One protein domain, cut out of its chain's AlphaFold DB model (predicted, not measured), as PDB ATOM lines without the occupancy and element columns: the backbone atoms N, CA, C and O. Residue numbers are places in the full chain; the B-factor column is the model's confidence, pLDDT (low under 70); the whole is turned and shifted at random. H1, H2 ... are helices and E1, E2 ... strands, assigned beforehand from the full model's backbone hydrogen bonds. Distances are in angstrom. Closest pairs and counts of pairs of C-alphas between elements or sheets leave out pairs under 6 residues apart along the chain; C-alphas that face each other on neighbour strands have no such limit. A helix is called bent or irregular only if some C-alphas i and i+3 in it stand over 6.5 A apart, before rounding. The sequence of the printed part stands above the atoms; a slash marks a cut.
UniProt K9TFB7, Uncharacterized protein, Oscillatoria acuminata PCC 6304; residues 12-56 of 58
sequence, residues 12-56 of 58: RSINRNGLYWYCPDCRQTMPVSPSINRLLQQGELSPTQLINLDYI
ATOM      1  N   ARG A  12     -18.464 -38.572 -40.657       86.56
ATOM      2  CA  ARG A  12     -19.550 -37.696 -41.074       86.56
ATOM      3  C   ARG A  12     -20.776 -38.538 -41.373       86.56
ATOM      4  O   ARG A  12     -20.672 -39.560 -42.048       86.56
ATOM      5  N   SER A  13     -21.933 -38.144 -40.870       85.81
ATOM      6  CA  SER A  13     -23.171 -38.897 -41.062       85.81
ATOM      7  C   SER A  13     -24.342 -37.962 -41.297       85.81
ATOM      8  O   SER A  13     -24.400 -36.867 -40.744       85.81
ATOM      9  N   ILE A  14     -25.273 -38.399 -42.142       85.56
ATOM     10  CA  ILE A  14     -26.507 -37.682 -42.445       85.56
ATOM     11  C   ILE A  14     -27.701 -38.588 -42.165       85.56
ATOM     12  O   ILE A  14     -27.694 -39.770 -42.509       85.56
ATOM     13  N   ASN A  15     -28.733 -38.035 -41.537       84.38
ATOM     14  CA  ASN A  15     -30.023 -38.693 -41.356       84.38
ATOM     15  C   ASN A  15     -31.170 -37.675 -41.509       84.38
ATOM     16  O   ASN A  15     -30.956 -36.542 -41.939       84.38
ATOM     17  N   ARG A  16     -32.397 -38.066 -41.140       81.81
ATOM     18  CA  ARG A  16     -33.584 -37.189 -41.197       81.81
ATOM     19  C   ARG A  16     -33.457 -35.921 -40.341       81.81
ATOM     20  O   ARG A  16     -34.108 -34.928 -40.637       81.81
ATOM     21  N   ASN A  17     -32.632 -35.946 -39.300       81.38
ATOM     22  CA  ASN A  17     -32.398 -34.820 -38.400       81.38
ATOM     23  C   ASN A  17     -31.305 -33.876 -38.934       81.38
ATOM     24  O   ASN A  17     -31.139 -32.780 -38.402       81.38
ATOM     25  N   GLY A  18     -30.595 -34.279 -39.992       82.88
ATOM     26  CA  GLY A  18     -29.558 -33.498 -40.653       82.88
ATOM     27  C   GLY A  18     -28.186 -34.164 -40.598       82.88
ATOM     28  O   GLY A  18     -28.044 -35.375 -40.415       82.88
ATOM     29  N   LEU A  19     -27.165 -33.344 -40.800       87.19
ATOM     30  CA  LEU A  19     -25.759 -33.700 -40.797       87.19
ATOM     31  C   LEU A  19     -25.167 -33.582 -39.387       87.19
ATOM     32  O   LEU A  19     -25.388 -32.601 -38.670       87.19
ATOM     33  N   TYR A  20     -24.359 -34.567 -39.016       88.62
ATOM     34  CA  TYR A  20     -23.643 -34.604 -37.748       88.62
ATOM     35  C   TYR A  20     -22.305 -35.332 -37.885       88.62
ATOM     36  O   TYR A  20     -22.060 -36.079 -38.838       88.62
ATOM     37  N   TRP A  21     -21.444 -35.120 -36.897       90.31
ATOM     38  CA  TRP A  21     -20.223 -35.887 -36.706       90.31
ATOM     39  C   TRP A  21     -20.438 -36.950 -35.638       90.31
ATOM     40  O   TRP A  21     -21.075 -36.692 -34.621       90.31
ATOM     41  N   TYR A  22     -19.887 -38.137 -35.847       91.62
ATOM     42  CA  TYR A  22     -19.926 -39.229 -34.886       91.62
ATOM     43  C   TYR A  22     -18.519 -39.765 -34.649       91.62
ATOM     44  O   TYR A  22     -17.811 -40.116 -35.590       91.62
ATOM     45  N   CYS A  23     -18.100 -39.829 -33.391       93.44
ATOM     46  CA  CYS A  23     -16.862 -40.496 -33.017       93.44
ATOM     47  C   CYS A  23     -17.164 -41.960 -32.660       93.44
ATOM     48  O   CYS A  23     -17.898 -42.187 -31.697       93.44
ATOM     49  N   PRO A  24     -16.610 -42.955 -33.379       92.88
ATOM     50  CA  PRO A  24     -16.835 -44.364 -33.063       92.88
ATOM     51  C   PRO A  24     -16.150 -44.796 -31.760       92.88
ATOM     52  O   PRO A  24     -16.695 -45.641 -31.052       92.88
ATOM     53  N   ASP A  25     -15.015 -44.179 -31.414       95.06
ATOM     54  CA  ASP A  25     -14.244 -44.516 -30.212       95.06
ATOM     55  C   ASP A  25     -14.957 -44.040 -28.942       95.06
ATOM     56  O   ASP A  25     -15.179 -44.809 -28.010       95.06
ATOM     57  N   CYS A  26     -15.390 -42.776 -28.926       94.25
ATOM     58  CA  CYS A  26     -16.124 -42.198 -27.798       94.25
ATOM     59  C   CYS A  26     -17.630 -42.482 -27.839       94.25
ATOM     60  O   CYS A  26     -18.316 -42.227 -26.854       94.25
ATOM     61  N   ARG A  27     -18.156 -42.974 -28.969       94.00
ATOM     62  CA  ARG A  27     -19.596 -43.153 -29.243       94.00
ATOM     63  C   ARG A  27     -20.415 -41.879 -29.038       94.00
ATOM     64  O   ARG A  27     -21.540 -41.914 -28.547       94.00
ATOM     65  N   GLN A  28     -19.830 -40.746 -29.411       89.75
ATOM     66  CA  GLN A  28     -20.417 -39.426 -29.206       89.75
ATOM     67  C   GLN A  28     -20.768 -38.757 -30.524       89.75
ATOM     68  O   GLN A  28     -20.019 -38.825 -31.501       89.75
ATOM     69  N   THR A  29     -21.896 -38.057 -30.503       88.88
ATOM     70  CA  THR A  29     -22.385 -37.244 -31.610       88.88
ATOM     71  C   THR A  29     -22.021 -35.786 -31.364       88.88
ATOM     72  O   THR A  29     -22.307 -35.256 -30.293       88.88
ATOM     73  N   MET A  30     -21.433 -35.119 -32.354       84.25
ATOM     74  CA  MET A  30     -21.224 -33.673 -32.332       84.25
ATOM     75  C   MET A  30     -22.048 -33.013 -33.444       84.25
ATOM     76  O   MET A  30     -22.010 -33.473 -34.592       84.25
ATOM     77  N   PRO A  31     -22.806 -31.952 -33.129       77.94
ATOM     78  CA  PRO A  31     -23.626 -31.264 -34.114       77.94
ATOM     79  C   PRO A  31     -22.757 -30.498 -35.119       77.94
ATOM     80  O   PRO A  31     -21.705 -29.960 -34.777       77.94
ATOM     81  N   VAL A  32     -23.222 -30.426 -36.366       82.50
ATOM     82  CA  VAL A  32     -22.695 -29.495 -37.376       82.50
ATOM     83  C   VAL A  32     -23.433 -28.153 -37.261       82.50
ATOM     84  O   VAL A  32     -24.457 -28.060 -36.581       82.50
ATOM     85  N   SER A  33     -22.909 -27.110 -37.915       83.75
ATOM     86  CA  SER A  33     -23.528 -25.783 -37.995       83.75
ATOM     87  C   SER A  33     -25.052 -25.861 -38.219       83.75
ATOM     88  O   SER A  33     -25.490 -26.471 -39.204       83.75
ATOM     89  N   PRO A  34     -25.867 -25.219 -37.358       82.25
ATOM     90  CA  PRO A  34     -27.326 -25.206 -37.482       82.25
ATOM     91  C   PRO A  34     -27.818 -24.718 -38.849       82.25
ATOM     92  O   PRO A  34     -28.837 -25.195 -39.345       82.25
ATOM     93  N   SER A  35     -27.084 -23.799 -39.476       85.12
ATOM     94  CA  SER A  35     -27.411 -23.250 -40.794       85.12
ATOM     95  C   SER A  35     -27.360 -24.319 -41.886       85.12
ATOM     96  O   SER A  35     -28.258 -24.379 -42.717       85.12
ATOM     97  N   ILE A  36     -26.368 -25.217 -41.849       82.38
ATOM     98  CA  ILE A  36     -26.253 -26.322 -42.819       82.38
ATOM     99  C   ILE A  36     -27.445 -27.269 -42.673       82.38
ATOM    100  O   ILE A  36     -28.045 -27.670 -43.666       82.38
ATOM    101  N   ASN A  37     -27.828 -27.588 -41.437       84.44
ATOM    102  CA  ASN A  37     -28.971 -28.463 -41.186       84.44
ATOM    103  C   ASN A  37     -30.292 -27.855 -41.664       84.44
ATOM    104  O   ASN A  37     -31.117 -28.584 -42.211       84.44
ATOM    105  N   ARG A  38     -30.475 -26.535 -41.541       86.81
ATOM    106  CA  ARG A  38     -31.642 -25.839 -42.105       86.81
ATOM    107  C   ARG A  38     -31.696 -25.952 -43.627       86.81
ATOM    108  O   ARG A  38     -32.727 -26.347 -44.156       86.81
ATOM    109  N   LEU A  39     -30.580 -25.698 -44.308       84.81
ATOM    110  CA  LEU A  39     -30.499 -25.785 -45.769       84.81
ATOM    111  C   LEU A  39     -30.760 -27.210 -46.288       84.81
ATOM    112  O   LEU A  39     -31.401 -27.393 -47.322       84.81
ATOM    113  N   LEU A  40     -30.316 -28.233 -45.549       81.19
ATOM    114  CA  LEU A  40     -30.627 -29.632 -45.860       81.19
ATOM    115  C   LEU A  40     -32.106 -29.962 -45.674       81.19
ATOM    116  O   LEU A  40     -32.691 -30.658 -46.499       81.19
ATOM    117  N   GLN A  41     -32.717 -29.458 -44.603       83.00
ATOM    118  CA  GLN A  41     -34.142 -29.658 -44.332       83.00
ATOM    119  C   GLN A  41     -35.030 -28.926 -45.344       83.00
ATOM    120  O   GLN A  41     -36.107 -29.413 -45.672       83.00
ATOM    121  N   GLN A  42     -34.574 -27.781 -45.854       86.00
ATOM    122  CA  GLN A  42     -35.273 -26.993 -46.870       86.00
ATOM    123  C   GLN A  42     -35.082 -27.539 -48.294       86.00
ATOM    124  O   GLN A  42     -35.711 -27.040 -49.221       86.00
ATOM    125  N   GLY A  43     -34.246 -28.568 -48.482       77.19
ATOM    126  CA  GLY A  43     -33.963 -29.141 -49.799       77.19
ATOM    127  C   GLY A  43     -33.134 -28.230 -50.710       77.19
ATOM    128  O   GLY A  43     -32.986 -28.534 -51.890       77.19
ATOM    129  N   GLU A  44     -32.574 -27.141 -50.176       76.75
ATOM    130  CA  GLU A  44     -31.689 -26.230 -50.914       76.75
ATOM    131  C   GLU A  44     -30.278 -26.815 -51.085       76.75
ATOM    132  O   GLU A  44     -29.555 -26.451 -52.011       76.75
ATOM    133  N   LEU A  45     -29.892 -27.755 -50.217       74.06
ATOM    134  CA  LEU A  45     -28.662 -28.535 -50.338       74.06
ATOM    135  C   LEU A  45     -28.987 -30.022 -50.490       74.06
ATOM    136  O   LEU A  45     -29.672 -30.609 -49.651       74.06
ATOM    137  N   SER A  46     -28.435 -30.663 -51.522       72.75
ATOM    138  CA  SER A  46     -28.505 -32.120 -51.646       72.75
ATOM    139  C   SER A  46     -27.470 -32.805 -50.738       72.75
ATOM    140  O   SER A  46     -26.321 -32.353 -50.670       72.75
ATOM    141  N   PRO A  47     -27.799 -33.949 -50.099       67.62
ATOM    142  CA  PRO A  47     -26.853 -34.762 -49.330       67.62
ATOM    143  C   PRO A  47     -25.558 -35.111 -50.072       67.62
ATOM    144  O   PRO A  47     -24.501 -35.220 -49.458       67.62
ATOM    145  N   THR A  48     -25.619 -35.263 -51.395       65.56
ATOM    146  CA  THR A  48     -24.451 -35.581 -52.232       65.56
ATOM    147  C   THR A  48     -23.525 -34.385 -52.447       65.56
ATOM    148  O   THR A  48     -22.336 -34.569 -52.688       65.56
ATOM    149  N   GLN A  49     -24.020 -33.153 -52.301       64.38
ATOM    150  CA  GLN A  49     -23.202 -31.936 -52.379       64.38
ATOM    151  C   GLN A  49     -22.443 -31.667 -51.075       64.38
ATOM    152  O   GLN A  49     -21.456 -30.931 -51.065       64.38
ATOM    153  N   LEU A  50     -22.856 -32.301 -49.975       64.94
ATOM    154  CA  LEU A  50     -22.212 -32.138 -48.678       64.94
ATOM    155  C   LEU A  50     -20.802 -32.719 -48.643       64.94
ATOM    156  O   LEU A  50     -20.010 -32.232 -47.844       64.94
ATOM    157  N   ILE A  51     -20.472 -33.693 -49.495       57.81
ATOM    158  CA  ILE A  51     -19.196 -34.433 -49.495       57.81
ATOM    159  C   ILE A  51     -17.984 -33.487 -49.651       57.81
ATOM    160  O   ILE A  51     -16.903 -33.792 -49.164       57.81
ATOM    161  N   ASN A  52     -18.179 -32.293 -50.228       52.00
ATOM    162  CA  ASN A  52     -17.129 -31.280 -50.419       52.00
ATOM    163  C   ASN A  52     -17.096 -30.161 -49.356       52.00
ATOM    164  O   ASN A  52     -16.185 -29.338 -49.366       52.00
ATOM    165  N   LEU A  53     -18.049 -30.107 -48.416       54.59
ATOM    166  CA  LEU A  53     -18.061 -29.065 -47.370       54.59
ATOM    167  C   LEU A  53     -17.001 -29.268 -46.275       54.59
ATOM    168  O   LEU A  53     -16.798 -28.371 -45.461       54.59
ATOM    169  N   ASP A  54     -16.299 -30.403 -46.276       49.78
ATOM    170  CA  ASP A  54     -15.130 -30.628 -45.416       49.78
ATOM    171  C   ASP A  54     -13.953 -29.683 -45.746       49.78
ATOM    172  O   ASP A  54     -13.035 -29.562 -44.940       49.78
ATOM    173  N   TYR A  55     -13.984 -28.990 -46.894       40.19
ATOM    174  CA  TYR A  55     -12.969 -28.004 -47.294       40.19
ATOM    175  C   TYR A  55     -13.265 -26.570 -46.816       40.19
ATOM    176  O   TYR A  55     -12.357 -25.751 -46.748       40.19
ATOM    177  N   ILE A  56     -14.520 -26.242 -46.479       38.81
ATOM    178  CA  ILE A  56     -14.926 -24.852 -46.174       38.81
ATOM    179  C   ILE A  56     -14.800 -24.524 -44.675       38.81
ATOM    180  O   ILE A  56     -14.734 -23.359 -44.301       38.81
TER     181      ILE A  56
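AT A GLANCE: This is residues 12 to 56 of the 58 residues of an uncharacterized protein of Oscillatoria acuminata PCC 6304 (UniProt K9TFB7). Picture a small twisted sheet of three strands, drawn out at one end into the turn of the hairpin E2 and E3, with two short helices, H1 and H2, toward the other end, set apart from each other. The long axis runs from that turn, at Asp 25, to the link between the helices, at Glu 44. The printed part has 45 residues, with three named strands and then two named helices in the order E1, E2, E3, H1, H2; the sheet's order is E1, E2, E3, antiparallel throughout, and the class is mixed, helices and strands. The whole is only just compact, close to loose, with a radius of gyration of the C-alphas of 10.7 A, and only just elongated, with spans of 32 by 22 by 15 A.

IN THESE COORDINATES: Find C-alpha 12 at (-19.550, -37.696, -41.074); there E1 begins, residues 12 to 15, 10.5 A long. Next comes E2, residues 18 to 23, which runs 16.4 A to C-alpha 23 at (-16.862, -40.496, -33.017). E3 is residues 28 to 31, 10.1 A. H1 is residues 34 to 41, 10.6 A. H2 is residues 49 to 55, 12.1 A, and ends with C-alpha 55 at (-12.969, -28.004, -47.294).

HOW THE PARTS SIT: Start with the sheet, a meander, each strand the antiparallel neighbour of the one before. E1 and E2 form a hairpin, their directions at 138 degrees; look for N 13 and O 20, 2.9 A apart and within hydrogen-bond range. E2 and E3 form a second hairpin at 144 degrees, with N 30 and O 21 within hydrogen-bond range at 2.8 A. E2 is the inner strand, and the edge strands E1 and E3 are apart. The sheet is only just strongly twisted, its C-alphas up to 4.1 A off the best plane. H1 is on the sheet but only grazes it, with residues 34 to 41; the closest C-alphas of E2 and H1 are those of Gly 18 and Asn 37, 5.1 A apart. H2 is only just on the sheet, with 5 pairs of C-alphas within 10 A, and only grazes it with residues 50 to 54. H1 and H2 are apart. In H1 every O i to N i+4 pair is within hydrogen-bond range; in H2 0 of 3 are, beside 2 of 4 O i to N i+3 pairs. H2 is only just irregular: C-alphas 51 and 54 are 6.9 A apart.

THE WHOLE: The two C-alphas farthest apart are those of Asp 25 and Glu 44, at 32.7 A. The printed part has no cut. The links E1 to E2, E2 to E3 and E3 to H1 are tight, and H1 to H2, with 7 residues, is short. The mean pLDDT of the printed part is 78.6; look at residues 47 to 56 for the values under 70.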